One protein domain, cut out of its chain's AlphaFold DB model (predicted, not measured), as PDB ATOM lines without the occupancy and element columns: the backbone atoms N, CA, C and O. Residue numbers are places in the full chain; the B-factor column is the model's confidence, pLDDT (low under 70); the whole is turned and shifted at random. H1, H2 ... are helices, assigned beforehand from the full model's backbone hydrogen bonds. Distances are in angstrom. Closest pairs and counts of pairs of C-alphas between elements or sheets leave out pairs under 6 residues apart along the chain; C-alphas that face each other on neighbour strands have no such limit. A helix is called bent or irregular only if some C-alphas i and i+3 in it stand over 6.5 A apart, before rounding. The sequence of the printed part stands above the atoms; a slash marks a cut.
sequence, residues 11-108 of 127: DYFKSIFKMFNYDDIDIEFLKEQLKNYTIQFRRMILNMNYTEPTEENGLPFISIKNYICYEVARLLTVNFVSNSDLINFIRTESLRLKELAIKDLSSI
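What this domain is: This is residues 11 to 108 of the 127 residues of an uncharacterized protein of Brachyspira intermedia (strain ATCC 51140 / PWS/A) (UniProt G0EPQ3). Three long helices make the body: H3 lies in the middle, H4 folds back beside it as a helical hairpin, and H2 crosses H3 at a steep angle, while the short first helix, H1, stands nearly crosswise near H3. The body is only partly bundled, with H3 and H4 side by side along much of their length, H2 touching H3 over a short stretch, and H2 and H4 coming near each other at one place, Ile 45 and Ile 102. A long link without a named element, residues 48 to 61, leads from the last residue of H2 to the first of H3. The printed part has 98 residues with four named helices, in the order H1, H2, H3, H4, and no named strand; the class is all helix. The whole is compact, with a radius of gyration of the C-alphas of 14.2 A and spans of 40 by 27 by 22 A along its three main axes.

How they stand to each other: From the first printed residue, H1, residues 11 to 16, is close to but not clearly touching H3, residues 62 to 80. Their closest C-alphas are those of Phe 13 and Cys 69, 5.9 A apart, and their lines are about perpendicular at 78 degrees. H1 touches no helix. H1 and H2, residues 27 to 47, are apart, though they follow each other in the chain. H2 and H3 touch, with 10 pairs of C-alphas within 8 A; the closest are those of Tyr 37 and Ile 68, 5.9 A apart. H3 touches H2 with residues 68 to 72 alone. The two run opposite ways at a steep tilt of 50 degrees. H3 and H4, residues 84 to 106, touch with 27 pairs of C-alphas within 8 A and form a helical hairpin. They run opposite ways at a shallow tilt of 24 degrees; their closest C-alphas are those of Ser 63 and Ala 101, 5.0 A apart, and their centres are 9.3 A apart. H2 and H4 are close but not clearly touching: their closest C-alphas, those of Ile 45 and Ile 102, are 7.8 A apart, and their lines stand at a steep tilt of 41 degrees, running the same way. H1 and H4 are apart. In H1, H2 and H4 every pair of O i and N i+4 is within hydrogen-bond range; in H3 14 of 15 are.

Where its parts are: H1 begins at C-alpha 11, at (228.315, 227.138, 143.843), and ends at Ile 16. H2 runs from Ile 27 to Asn 47 and is 30.4 A long from first to last C-alpha. H3 runs from Ile 62, with its C-alpha at (228.178, 231.436, 129.682), to Phe 80, a length of 26.1 A. H4 has 23 residues, from Ser 84 to Ser 106, and is the longest helix by residues; it measures 33.2 A and ends with C-alpha 106 at (233.835, 237.378, 117.469). No helix is bent or irregular.

The domain as a whole: The two C-alphas farthest apart, those of Glu 56 and Ser 82, are 42.9 A apart, and the first and last printed C-alphas, those of Asp 11 and Ile 108, are 29.6 A apart. The printed part has no cut. The link from H1 to H2 is short, with 10 residues; the link from H2 to H3 is long, with 14 residues whose C-alphas lie 11 to 22 A from the mean of all C-alphas; the link from H3 to H4 is tight, with 3 residues. The mean pLDDT of the printed part is 89.6, and the model's confidence is low, under 70, at residues 107 to 108.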
ATOM      1  N   ASP A  11     229.471 228.021 143.970       95.75
ATOM      2  CA  ASP A  11     228.315 227.138 143.843       95.75
ATOM      3  C   ASP A  11     228.126 226.715 142.383       95.75
ATOM      4  O   ASP A  11     227.897 225.538 142.093       95.75
ATOM      5  N   TYR A  12     228.358 227.635 141.447       96.00
ATOM      6  CA  TYR A  12     228.424 227.369 140.019       96.00
ATOM      7  C   TYR A  12     229.535 226.369 139.697       96.00
ATOM      8  O   TYR A  12     229.280 225.365 139.029       96.00
ATOM      9  N   PHE A  13     230.744 226.568 140.230       96.44
ATOM     10  CA  PHE A  13     231.850 225.624 140.043       96.44
ATOM     11  C   PHE A  13     231.509 224.216 140.568       96.44
ATOM     12  O   PHE A  13     231.694 223.220 139.862       96.44
ATOM     13  N   LYS A  14     230.953 224.128 141.784       94.69
ATOM     14  CA  LYS A  14     230.517 222.874 142.421       94.69
ATOM     15  C   LYS A  14     229.396 222.182 141.656       94.69
ATOM     16  O   LYS A  14     229.344 220.952 141.613       94.69
ATOM     17  N   SER A  15     228.515 222.955 141.022       95.06
ATOM     18  CA  SER A  15     227.429 222.410 140.208       95.06
ATOM     19  C   SER A  15     227.944 221.652 138.976       95.06
ATOM     20  O   SER A  15     227.347 220.641 138.599       95.06
ATOM     21  N   ILE A  16     229.075 222.091 138.407       93.75
ATOM     22  CA  ILE A  16     229.721 221.474 137.240       93.75
ATOM     23  C   ILE A  16     230.578 220.273 137.662       93.75
ATOM     24  O   ILE A  16     230.485 219.209 137.054       93.75
ATOM     25  N   PHE A  17     231.394 220.412 138.713       92.56
ATOM     26  CA  PHE A  17     232.441 219.438 139.044       92.56
ATOM     27  C   PHE A  17     232.191 218.639 140.325       92.56
ATOM     28  O   PHE A  17     233.018 218.591 141.230       92.56
ATOM     29  N   LYS A  18     231.095 217.880 140.354       88.81
ATOM     30  CA  LYS A  18     230.715 217.022 141.497       88.81
ATOM     31  C   LYS A  18     231.718 215.911 141.853       88.81
ATOM     32  O   LYS A  18     231.536 215.226 142.850       88.81
ATOM     33  N   MET A  19     232.730 215.694 141.017       82.88
ATOM     34  CA  MET A  19     233.746 214.655 141.186       82.88
ATOM     35  C   MET A  19     234.857 215.018 142.181       82.88
ATOM     36  O   MET A  19     235.602 214.132 142.589       82.88
ATOM     37  N   PHE A  20     235.012 216.298 142.536       87.31
ATOM     38  CA  PHE A  20     236.012 216.719 143.516       87.31
ATOM     39  C   PHE A  20     235.495 216.521 144.941       87.31
ATOM     40  O   PHE A  20     234.340 216.832 145.233       87.31
ATOM     41  N   ASN A  21     236.372 216.069 145.841       88.19
ATOM     42  CA  ASN A  21     236.100 216.152 147.268       88.19
ATOM     43  C   ASN A  21     236.423 217.568 147.759       88.19
ATOM     44  O   ASN A  21     237.587 217.934 147.896       88.19
ATOM     45  N   TYR A  22     235.393 218.379 147.990       89.06
ATOM     46  CA  TYR A  22     235.569 219.775 148.391       89.06
ATOM     47  C   TYR A  22     236.014 219.953 149.841       89.06
ATOM     48  O   TYR A  22     236.457 221.045 150.182       89.06
ATOM     49  N   ASP A  23     235.937 218.905 150.663       88.81
ATOM     50  CA  ASP A  23     236.461 218.933 152.031       88.81
ATOM     51  C   ASP A  23     238.003 218.938 152.047       88.81
ATOM     52  O   ASP A  23     238.611 219.448 152.985       88.81
ATOM     53  N   ASP A  24     238.634 218.441 150.973       87.38
ATOM     54  CA  ASP A  24     240.094 218.391 150.806       87.38
ATOM     55  C   ASP A  24     240.658 219.624 150.071       87.38
ATOM     56  O   ASP A  24     241.864 219.717 149.828       87.38
ATOM     57  N   ILE A  25     239.796 220.567 149.678       88.56
ATOM     58  CA  ILE A  25     240.162 221.735 148.868       88.56
ATOM     59  C   ILE A  25     239.975 223.004 149.694       88.56
ATOM     60  O   ILE A  25     238.888 223.283 150.196       88.56
ATOM     61  N   ASP A  26     241.018 223.832 149.756       92.12
ATOM     62  CA  ASP A  26     240.904 225.180 150.308       92.12
ATOM     63  C   ASP A  26     239.953 226.027 149.440       92.12
ATOM     64  O   ASP A  26     240.223 226.354 148.279       92.12
ATOM     65  N   ILE A  27     238.798 226.362 150.017       93.31
ATOM     66  CA  ILE A  27     237.735 227.115 149.353       93.31
ATOM     67  C   ILE A  27     238.158 228.559 149.065       93.31
ATOM     68  O   ILE A  27     237.753 229.107 148.039       93.31
ATOM     69  N   GLU A  28     238.977 229.179 149.917       94.44
ATOM     70  CA  GLU A  28     239.471 230.536 149.663       94.44
ATOM     71  C   GLU A  28     240.469 230.534 148.507       94.44
ATOM     72  O   GLU A  28     240.359 231.363 147.599       94.44
ATOM     73  N   PHE A  29     241.348 229.530 148.458       92.69
ATOM     74  CA  PHE A  29     242.201 229.306 147.293       92.69
ATOM     75  C   PHE A  29     241.371 229.130 146.013       92.69
ATOM     76  O   PHE A  29     241.667 229.754 144.992       92.69
ATOM     77  N   LEU A  30     240.294 228.334 146.055       94.06
ATOM     78  CA  LEU A  30     239.412 228.130 144.903       94.06
ATOM     79  C   LEU A  30     238.783 229.443 144.406       94.06
ATOM     80  O   LEU A  30     238.817 229.711 143.202       94.06
ATOM     81  N   LYS A  31     238.248 230.279 145.310       95.12
ATOM     82  CA  LYS A  31     237.713 231.610 144.956       95.12
ATOM     83  C   LYS A  31     238.777 232.475 144.294       95.12
ATOM     84  O   LYS A  31     238.514 233.110 143.274       95.12
ATOM     85  N   GLU A  32     239.980 232.491 144.864       95.31
ATOM     86  CA  GLU A  32     241.084 233.281 144.336       95.31
ATOM     87  C   GLU A  32     241.451 232.838 142.916       95.31
ATOM     88  O   GLU A  32     241.628 233.678 142.033       95.31
ATOM     89  N   GLN A  33     241.497 231.527 142.657       95.25
ATOM     90  CA  GLN A  33     241.772 231.009 141.318       95.25
ATOM     91  C   GLN A  33     240.674 231.381 140.315       95.25
ATOM     92  O   GLN A  33     241.000 231.856 139.227       95.25
ATOM     93  N   LEU A  34     239.389 231.248 140.666       96.38
ATOM     94  CA  LEU A  34     238.278 231.641 139.783       96.38
ATOM     95  C   LEU A  34     238.375 233.117 139.375       96.38
ATOM     96  O   LEU A  34     238.296 233.458 138.190       96.38
ATOM     97  N   LYS A  35     238.664 233.989 140.339       95.75
ATOM     98  CA  LYS A  35     238.871 235.414 140.090       95.75
ATOM     99  C   LYS A  35     240.125 235.697 139.260       95.75
ATOM    100  O   LYS A  35     240.084 236.487 138.313       95.75
ATOM    101  N   ASN A  36     241.243 235.046 139.572       95.69
ATOM    102  CA  ASN A  36     242.497 235.218 138.842       95.69
ATOM    103  C   ASN A  36     242.335 234.839 137.364       95.69
ATOM    104  O   ASN A  36     242.751 235.600 136.487       95.69
ATOM    105  N   TYR A  37     241.680 233.714 137.072       95.50
ATOM    106  CA  TYR A  37     241.403 233.294 135.698       95.50
ATOM    107  C   TYR A  37     240.397 234.205 134.985       95.50
ATOM    108  O   TYR A  37     240.570 234.469 133.794       95.50
ATOM    109  N   THR A  38     239.420 234.769 135.702       95.88
ATOM    110  CA  THR A  38     238.517 235.806 135.169       95.88
ATOM    111  C   THR A  38     239.305 237.029 134.691       95.88
ATOM    112  O   THR A  38     239.174 237.455 133.542       95.88
ATOM    113  N   ILE A  39     240.213 237.549 135.525       95.06
ATOM    114  CA  ILE A  39     241.075 238.692 135.180       95.06
ATOM    115  C   ILE A  39     242.011 238.352 134.011       95.06
ATOM    116  O   ILE A  39     242.236 239.190 133.133       95.06
ATOM    117  N   GLN A  40     242.574 237.140 133.979       94.19
ATOM    118  CA  GLN A  40     243.428 236.695 132.875       94.19
ATOM    119  C   GLN A  40     242.662 236.631 131.551       94.19
ATOM    120  O   GLN A  40     243.151 237.145 130.544       94.19
ATOM    121  N   PHE A  41     241.459 236.050 131.551       93.31
ATOM    122  CA  PHE A  41     240.621 235.988 130.357       93.31
ATOM    123  C   PHE A  41     240.231 237.388 129.881       93.31
ATOM    124  O   PHE A  41     240.387 237.696 128.703       93.31
ATOM    125  N   ARG A  42     239.839 238.277 130.800       93.56
ATOM    126  CA  ARG A  42     239.562 239.683 130.490       93.56
ATOM    127  C   ARG A  42     240.736 240.365 129.785       93.56
ATOM    128  O   ARG A  42     240.570 240.990 128.743       93.56
ATOM    129  N   ARG A  43     241.945 240.239 130.339       93.81
ATOM    130  CA  ARG A  43     243.160 240.796 129.718       93.81
ATOM    131  C   ARG A  43     243.380 240.221 128.321       93.81
ATOM    132  O   ARG A  43     243.721 240.969 127.413       93.81
ATOM    133  N   MET A  44     243.164 238.918 128.146       92.38
ATOM    134  CA  MET A  44     243.286 238.256 126.848       92.38
ATOM    135  C   MET A  44     242.324 238.856 125.817       92.38
ATOM    136  O   MET A  44     242.775 239.236 124.741       92.38
ATOM    137  N   ILE A  45     241.034 238.988 126.137       91.81
ATOM    138  CA  ILE A  45     240.043 239.492 125.174       91.81
ATOM    139  C   ILE A  45     240.268 240.968 124.830       91.81
ATOM    140  O   ILE A  45     240.172 241.336 123.662       91.81
ATOM    141  N   LEU A  46     240.675 241.792 125.801       89.44
ATOM    142  CA  LEU A  46     241.007 243.199 125.559       89.44
ATOM    143  C   LEU A  46     242.261 243.346 124.690       89.44
ATOM    144  O   LEU A  46     242.280 244.172 123.784       89.44
ATOM    145  N   ASN A  47     243.280 242.506 124.901       91.81
ATOM    146  CA  ASN A  47     244.471 242.474 124.043       91.81
ATOM    147  C   ASN A  47     244.149 242.039 122.602       91.81
ATOM    148  O   ASN A  47     244.883 242.377 121.679       91.81
ATOM    149  N   MET A  48     243.064 241.285 122.410       88.81
ATOM    150  CA  MET A  48     242.545 240.890 121.097       88.81
ATOM    151  C   MET A  48     241.566 241.918 120.502       88.81
ATOM    152  O   MET A  48     241.016 241.672 119.433       88.81
ATOM    153  N   ASN A  49     241.369 243.070 121.156       88.38
ATOM    154  CA  ASN A  49     240.407 244.116 120.788       88.38
ATOM    155  C   ASN A  49     238.935 243.661 120.782       88.38
ATOM    156  O   ASN A  49     238.115 244.243 120.073       88.38
ATOM    157  N   TYR A  50     238.579 242.641 121.567       88.25
ATOM    158  CA  TYR A  50     237.178 242.281 121.783       88.25
ATOM    159  C   TYR A  50     236.538 243.154 122.862       88.25
ATOM    160  O   TYR A  50     237.177 243.546 123.842       88.25
ATOM    161  N   THR A  51     235.243 243.403 122.699       87.88
ATOM    162  CA  THR A  51     234.417 244.062 123.708       87.88
ATOM    163  C   THR A  51     234.183 243.126 124.892       87.88
ATOM    164  O   THR A  51     233.862 241.951 124.725       87.88
ATOM    165  N   GLU A  52     234.342 243.655 126.101       89.38
ATOM    166  CA  GLU A  52     234.033 242.935 127.334       89.38
ATOM    167  C   GLU A  52     232.512 242.726 127.475       89.38
ATOM    168  O   GLU A  52     231.761 243.692 127.322       89.38
ATOM    169  N   PRO A  53     232.032 241.508 127.786       88.75
ATOM    170  CA  PRO A  53     230.622 241.275 128.072       88.75
ATOM    171  C   PRO A  53     230.138 242.038 129.301       88.75
ATOM    172  O   PRO A  53     230.740 241.958 130.373       88.75
ATOM    173  N   THR A  54     229.020 242.735 129.142       88.25
ATOM    174  CA  THR A  54     228.296 243.436 130.204       88.25
ATOM    175  C   THR A  54     226.811 243.097 130.108       88.25
ATOM    176  O   THR A  54     226.342 242.610 129.078       88.25
ATOM    177  N   GLU A  55     226.045 243.351 131.171       83.19
ATOM    178  CA  GLU A  55     224.586 243.160 131.117       83.19
ATOM    179  C   GLU A  55     223.941 244.036 130.031       83.19
ATOM    180  O   GLU A  55     222.970 243.633 129.399       83.19
ATOM    181  N   GLU A  56     224.522 245.211 129.771       83.62
ATOM    182  CA  GLU A  56     224.014 246.197 128.815       83.62
ATOM    183  C   GLU A  56     224.222 245.788 127.353       83.62
ATOM    184  O   GLU A  56     223.356 246.042 126.517       83.62
ATOM    185  N   ASN A  57     225.361 245.166 127.022       82.12
ATOM    186  CA  ASN A  57     225.668 244.787 125.640       82.12
ATOM    187  C   ASN A  57     225.162 243.390 125.258       82.12
ATOM    188  O   ASN A  57     225.233 243.023 124.085       82.12
ATOM    189  N   GLY A  58     224.654 242.619 126.227       77.38
ATOM    190  CA  GLY A  58     224.038 241.313 125.999       77.38
ATOM    191  C   GLY A  58     224.974 240.279 125.368       77.38
ATOM    192  O   GLY A  58     224.493 239.293 124.807       77.38
ATOM    193  N   LEU A  59     226.295 240.494 125.421       84.81
ATOM    194  CA  LEU A  59     227.249 239.569 124.822       84.81
ATOM    195  C   LEU A  59     227.202 238.214 125.551       84.81
ATOM    196  O   LEU A  59     227.126 238.166 126.783       84.81
ATOM    197  N   PRO A  60     227.283 237.094 124.814       86.50
ATOM    198  CA  PRO A  60     227.304 235.757 125.393       86.50
ATOM    199  C   PRO A  60     228.475 235.594 126.367       86.50
ATOM    200  O   PRO A  60     229.632 235.850 126.039       86.50
ATOM    201  N   PHE A  61     228.163 235.125 127.575       89.75
ATOM    202  CA  PHE A  61     229.135 235.050 128.666       89.75
ATOM    203  C   PHE A  61     229.187 233.682 129.369       89.75
ATOM    204  O   PHE A  61     230.121 233.401 130.119       89.75
ATOM    205  N   ILE A  62     228.235 232.784 129.087       91.25
ATOM    206  CA  ILE A  62     228.178 231.436 129.682       91.25
ATOM    207  C   ILE A  62     229.397 230.598 129.273       91.25
ATOM    208  O   ILE A  62     230.004 229.940 130.115       91.25
ATOM    209  N   SER A  63     229.797 230.648 127.998       91.62
ATOM    210  CA  SER A  63     230.985 229.942 127.495       91.62
ATOM    211  C   SER A  63     232.266 230.413 128.192       91.62
ATOM    212  O   SER A  63     233.126 229.595 128.513       91.62
ATOM    213  N   ILE A  64     232.359 231.712 128.502       93.81
ATOM    214  CA  ILE A  64     233.467 232.305 129.264       93.81
ATOM    215  C   ILE A  64     233.462 231.777 130.701       93.81
ATOM    216  O   ILE A  64     234.484 231.289 131.187       93.81
ATOM    217  N   LYS A  65     232.296 231.810 131.357       95.38
ATOM    218  CA  LYS A  65     232.107 231.309 132.726       95.38
ATOM    219  C   LYS A  65     232.509 229.832 132.839       95.38
ATOM    220  O   LYS A  65     233.238 229.445 133.753       95.38
ATOM    221  N   ASN A  66     232.106 229.015 131.866       95.88
ATOM    222  CA  ASN A  66     232.478 227.603 131.793       95.88
ATOM    223  C   ASN A  66     233.974 227.414 131.533       95.88
ATOM    224  O   ASN A  66     234.600 226.619 132.224       95.88
ATOM    225  N   TYR A  67     234.565 228.158 130.594       96.12
ATOM    226  CA  TYR A  67     236.006 228.112 130.342       96.12
ATOM    227  C   TYR A  67     236.817 228.373 131.622       96.12
ATOM    228  O   TYR A  67     237.717 227.599 131.946       96.12
ATOM    229  N   ILE A  68     236.457 229.407 132.390       96.75
ATOM    230  CA  ILE A  68     237.123 229.737 133.660       96.75
ATOM    231  C   ILE A  68     237.028 228.562 134.641       96.75
ATOM    232  O   ILE A  68     238.036 228.169 135.230       96.75
ATOM    233  N   CYS A  69     235.845 227.953 134.777       97.12
ATOM    234  CA  CYS A  69     235.670 226.777 135.630       97.12
ATOM    235  C   CYS A  69     236.566 225.613 135.179       97.12
ATOM    236  O   CYS A  69     237.216 224.980 136.005       97.12
ATOM    237  N   TYR A  70     236.646 225.332 133.878       96.38
ATOM    238  CA  TYR A  70     237.462 224.229 133.362       96.38
ATOM    239  C   TYR A  70     238.970 224.472 133.503       96.38
ATOM    240  O   TYR A  70     239.705 223.528 133.794       96.38
ATOM    241  N   GLU A  71     239.447 225.712 133.390       95.25
ATOM    242  CA  GLU A  71     240.850 226.035 133.670       95.25
ATOM    243  C   GLU A  71     241.212 225.838 135.147       95.25
ATOM    244  O   GLU A  71     242.252 225.251 135.456       95.25
ATOM    245  N   VAL A  72     240.337 226.252 136.066       95.25
ATOM    246  CA  VAL A  72     240.546 226.023 137.502       95.25
ATOM    247  C   VAL A  72     240.464 224.532 137.838       95.25
ATOM    248  O   VAL A  72     241.318 224.013 138.554       95.25
ATOM    249  N   ALA A  73     239.507 223.798 137.263       93.75
ATOM    250  CA  ALA A  73     239.421 222.348 137.427       93.75
ATOM    251  C   ALA A  73     240.671 221.639 136.896       93.75
ATOM    252  O   ALA A  73     241.164 220.713 137.539       93.75
ATOM    253  N   ARG A  74     241.239 222.103 135.775       91.94
ATOM    254  CA  ARG A  74     242.509 221.590 135.250       91.94
ATOM    255  C   ARG A  74     243.626 221.733 136.283       91.94
ATOM    256  O   ARG A  74     244.359 220.771 136.503       91.94
ATOM    257  N   LEU A  75     243.727 222.886 136.946       90.94
ATOM    258  CA  LEU A  75     244.708 223.116 138.010       90.94
ATOM    259  C   LEU A  75     244.495 222.176 139.208       90.94
ATOM    260  O   LEU A  75     245.459 221.605 139.714       90.94
ATOM    261  N   LEU A  76     243.245 221.955 139.622       89.06
ATOM    262  CA  LEU A  76     242.929 221.019 140.707       89.06
ATOM    263  C   LEU A  76     243.252 219.569 140.333       89.06
ATOM    264  O   LEU A  76     243.813 218.834 141.143       89.06
ATOM    265  N   THR A  77     242.951 219.144 139.105       86.38
ATOM    266  CA  THR A  77     243.172 217.747 138.705       86.38
ATOM    267  C   THR A  77     244.628 217.312 138.739       86.38
ATOM    268  O   THR A  77     244.885 216.147 139.006       86.38
ATOM    269  N   VAL A  78     245.577 218.233 138.555       78.38
ATOM    270  CA  VAL A  78     247.011 217.929 138.692       78.38
ATOM    271  C   VAL A  78     247.369 217.511 140.122       78.38
ATOM    272  O   VAL A  78     248.275 216.705 140.309       78.38
ATOM    273  N   ASN A  79     246.655 218.033 141.122       74.50
ATOM    274  CA  ASN A  79     246.984 217.844 142.534       74.50
ATOM    275  C   ASN A  79     246.100 216.799 143.232       74.50
ATOM    276  O   ASN A  79     246.548 216.170 144.185       74.50
ATOM    277  N   PHE A  80     244.860 216.609 142.769       79.19
ATOM    278  CA  PHE A  80     243.841 215.846 143.504       79.19
ATOM    279  C   PHE A  80     243.257 214.656 142.736       79.19
ATOM    280  O   PHE A  80     242.478 213.890 143.297       79.19
ATOM    281  N   VAL A  81     243.591 214.485 141.454       78.44
ATOM    282  CA  VAL A  81     242.999 213.440 140.608       78.44
ATOM    283  C   VAL A  81     244.101 212.571 140.017       78.44
ATOM    284  O   VAL A  81     245.034 213.066 139.402       78.44
ATOM    285  N   SER A  82     243.982 211.250 140.167       77.94
ATOM    286  CA  SER A  82     244.923 210.284 139.569       77.94
ATOM    287  C   SER A  82     244.397 209.650 138.276       77.94
ATOM    288  O   SER A  82     245.126 208.937 137.592       77.94
ATOM    289  N   ASN A  83     243.125 209.882 137.936       84.56
ATOM    290  CA  ASN A  83     242.499 209.346 136.733       84.56
ATOM    291  C   ASN A  83     242.922 210.159 135.494       84.56
ATOM    292  O   ASN A  83     242.490 211.299 135.305       84.56
ATOM    293  N   SER A  84     243.749 209.552 134.640       85.44
ATOM    294  CA  SER A  84     244.287 210.174 133.426       85.44
ATOM    295  C   SER A  84     243.222 210.549 132.400       85.44
ATOM    296  O   SER A  84     243.356 211.576 131.737       85.44
ATOM    297  N   ASP A  85     242.160 209.754 132.270       85.75
ATOM    298  CA  ASP A  85     241.099 210.004 131.292       85.75
ATOM    299  C   ASP A  85     240.304 211.249 131.678       85.75
ATOM    300  O   ASP A  85     240.035 212.104 130.836       85.75
ATOM    301  N   LEU A  86     240.014 211.404 132.973       85.50
ATOM    302  CA  LEU A  86     239.356 212.594 133.501       85.50
ATOM    303  C   LEU A  86     240.220 213.850 133.321       85.50
ATOM    304  O   LEU A  86     239.721 214.883 132.873       85.50
ATOM    305  N   ILE A  87     241.520 213.757 133.622       87.75
ATOM    306  CA  ILE A  87     242.473 214.855 133.399       87.75
ATOM    307  C   ILE A  87     242.475 215.267 131.920       87.75
ATOM    308  O   ILE A  87     242.375 216.454 131.596       87.75
ATOM    309  N   ASN A  88     242.562 214.294 131.009       88.44
ATOM    310  CA  ASN A  88     242.585 214.543 129.570       88.44
ATOM    311  C   ASN A  88     241.262 215.120 129.056       88.44
ATOM    312  O   ASN A  88     241.283 216.019 128.210       88.44
ATOM    313  N   PHE A  89     240.131 214.658 129.593       90.62
ATOM    314  CA  PHE A  89     238.815 215.204 129.287       90.62
ATOM    315  C   PHE A  89     238.735 216.687 129.666       90.62
ATOM    316  O   PHE A  89     238.468 217.517 128.803       90.62
ATOM    317  N   ILE A  90     239.056 217.043 130.915       91.81
ATOM    318  CA  ILE A  90     239.000 218.436 131.394       91.81
ATOM    319  C   ILE A  90     239.941 219.330 130.588       91.81
ATOM    320  O   ILE A  90     239.585 220.454 130.235       91.81
ATOM    321  N   ARG A  91     241.135 218.833 130.254       89.69
ATOM    322  CA  ARG A  91     242.107 219.577 129.448       89.69
ATOM    323  C   ARG A  91     241.586 219.857 128.040       89.69
ATOM    324  O   ARG A  91     241.712 220.983 127.566       89.69
ATOM    325  N   THR A  92     241.008 218.848 127.392       92.44
ATOM    326  CA  THR A  92     240.420 218.969 126.049       92.44
ATOM    327  C   THR A  92     239.222 219.911 126.063       92.44
ATOM    328  O   THR A  92     239.119 220.805 125.225       92.44
ATOM    329  N   GLU A  93     238.350 219.759 127.054       92.94
ATOM    330  CA  GLU A  93     237.130 220.549 127.167       92.94
ATOM    331  C   GLU A  93     237.422 222.016 127.502       92.94
ATOM    332  O   GLU A  93     236.783 222.907 126.945       92.94
ATOM    333  N   SER A  94     238.456 222.293 128.307       91.94
ATOM    334  CA  SER A  94     238.935 223.662 128.539       91.94
ATOM    335  C   SER A  94     239.337 224.356 127.231       91.94
ATOM    336  O   SER A  94     238.932 225.490 126.970       91.94
ATOM    337  N   LEU A  95     240.088 223.667 126.362       93.12
ATOM    338  CA  LEU A  95     240.491 224.211 125.060       93.12
ATOM    339  C   LEU A  95     239.277 224.474 124.160       93.12
ATOM    340  O   LEU A  95     239.158 225.562 123.598       93.12
ATOM    341  N   ARG A  96     238.341 223.520 124.091       94.50
ATOM    342  CA  ARG A  96     237.100 223.658 123.316       94.50
ATOM    343  C   ARG A  96     236.263 224.852 123.785       94.50
ATOM    344  O   ARG A  96     235.752 225.615 122.967       94.50
ATOM    345  N   LEU A  97     236.123 225.031 125.100       93.75
ATOM    346  CA  LEU A  97     235.380 226.145 125.692       93.75
ATOM    347  C   LEU A  97     236.077 227.486 125.472       93.75
ATOM    348  O   LEU A  97     235.396 228.485 125.252       93.75
ATOM    349  N   LYS A  98     237.414 227.517 125.467       92.94
ATOM    350  CA  LYS A  98     238.177 228.718 125.118       92.94
ATOM    351  C   LYS A  98     237.876 229.179 123.694       92.94
ATOM    352  O   LYS A  98     237.615 230.359 123.471       92.94
ATOM    353  N   GLU A  99     237.917 228.256 122.738       91.88
ATOM    354  CA  GLU A  99     237.610 228.543 121.334       91.88
ATOM    355  C   GLU A  99     236.167 229.010 121.165       91.88
ATOM    356  O   GLU A  99     235.917 229.994 120.468       91.88
ATOM    357  N   LEU A 100     235.226 228.351 121.851       91.69
ATOM    358  CA  LEU A 100     233.823 228.748 121.847       91.69
ATOM    359  C   LEU A 100     233.634 230.155 122.423       91.69
ATOM    360  O   LEU A 100     232.985 230.976 121.792       91.69
ATOM    361  N   ALA A 101     234.258 230.464 123.560       91.31
ATOM    362  CA  ALA A 101     234.190 231.784 124.177       91.31
ATOM    363  C   ALA A 101     234.731 232.889 123.253       91.31
ATOM    364  O   ALA A 101     234.134 233.955 123.145       91.31
ATOM    365  N   ILE A 102     235.832 232.635 122.540       89.44
ATOM    366  CA  ILE A 102     236.375 233.585 121.556       89.44
ATOM    367  C   ILE A 102     235.444 233.714 120.342       89.44
ATOM    368  O   ILE A 102     235.235 234.819 119.845       89.44
ATOM    369  N   LYS A 103     234.873 232.605 119.860       88.00
ATOM    370  CA  LYS A 103     233.915 232.605 118.747       88.00
ATOM    371  C   LYS A 103     232.645 233.381 119.087       88.00
ATOM    372  O   LYS A 103     232.151 234.140 118.261       88.00
ATOM    373  N   ASP A 104     232.136 233.200 120.295       85.88
ATOM    374  CA  ASP A 104     230.959 233.890 120.806       85.88
ATOM    375  C   ASP A 104     231.193 235.412 120.806       85.88
ATOM    376  O   ASP A 104     230.362 236.164 120.295       85.88
ATOM    377  N   LEU A 105     232.379 235.856 121.240       85.62
ATOM    378  CA  LEU A 105     232.793 237.262 121.186       85.62
ATOM    379  C   LEU A 105     233.009 237.781 119.756       85.62
ATOM    380  O   LEU A 105     232.680 238.927 119.467       85.62
ATOM    381  N   SER A 106     233.548 236.961 118.849       76.94
ATOM    382  CA  SER A 106     233.835 237.378 117.469       76.94
ATOM    383  C   SER A 106     232.607 237.388 116.562       76.94
ATOM    384  O   SER A 106     232.542 238.199 115.640       76.94
ATOM    385  N   SER A 107     231.612 236.541 116.839       62.69
ATOM    386  CA  SER A 107     230.375 236.436 116.056       62.69
ATOM    387  C   SER A 107     229.557 237.733 116.028       62.69
ATOM    388  O   SER A 107     228.795 237.954 115.091       62.69
ATOM    389  N   ILE A 108     229.774 238.615 117.008       53.50
ATOM    390  CA  ILE A 108     229.086 239.905 117.150       53.50
ATOM    391  C   ILE A 108     229.926 241.069 116.586       53.50
ATOM    392  O   ILE A 108     229.389 242.137 116.306       53.50
TER     393      ILE A 108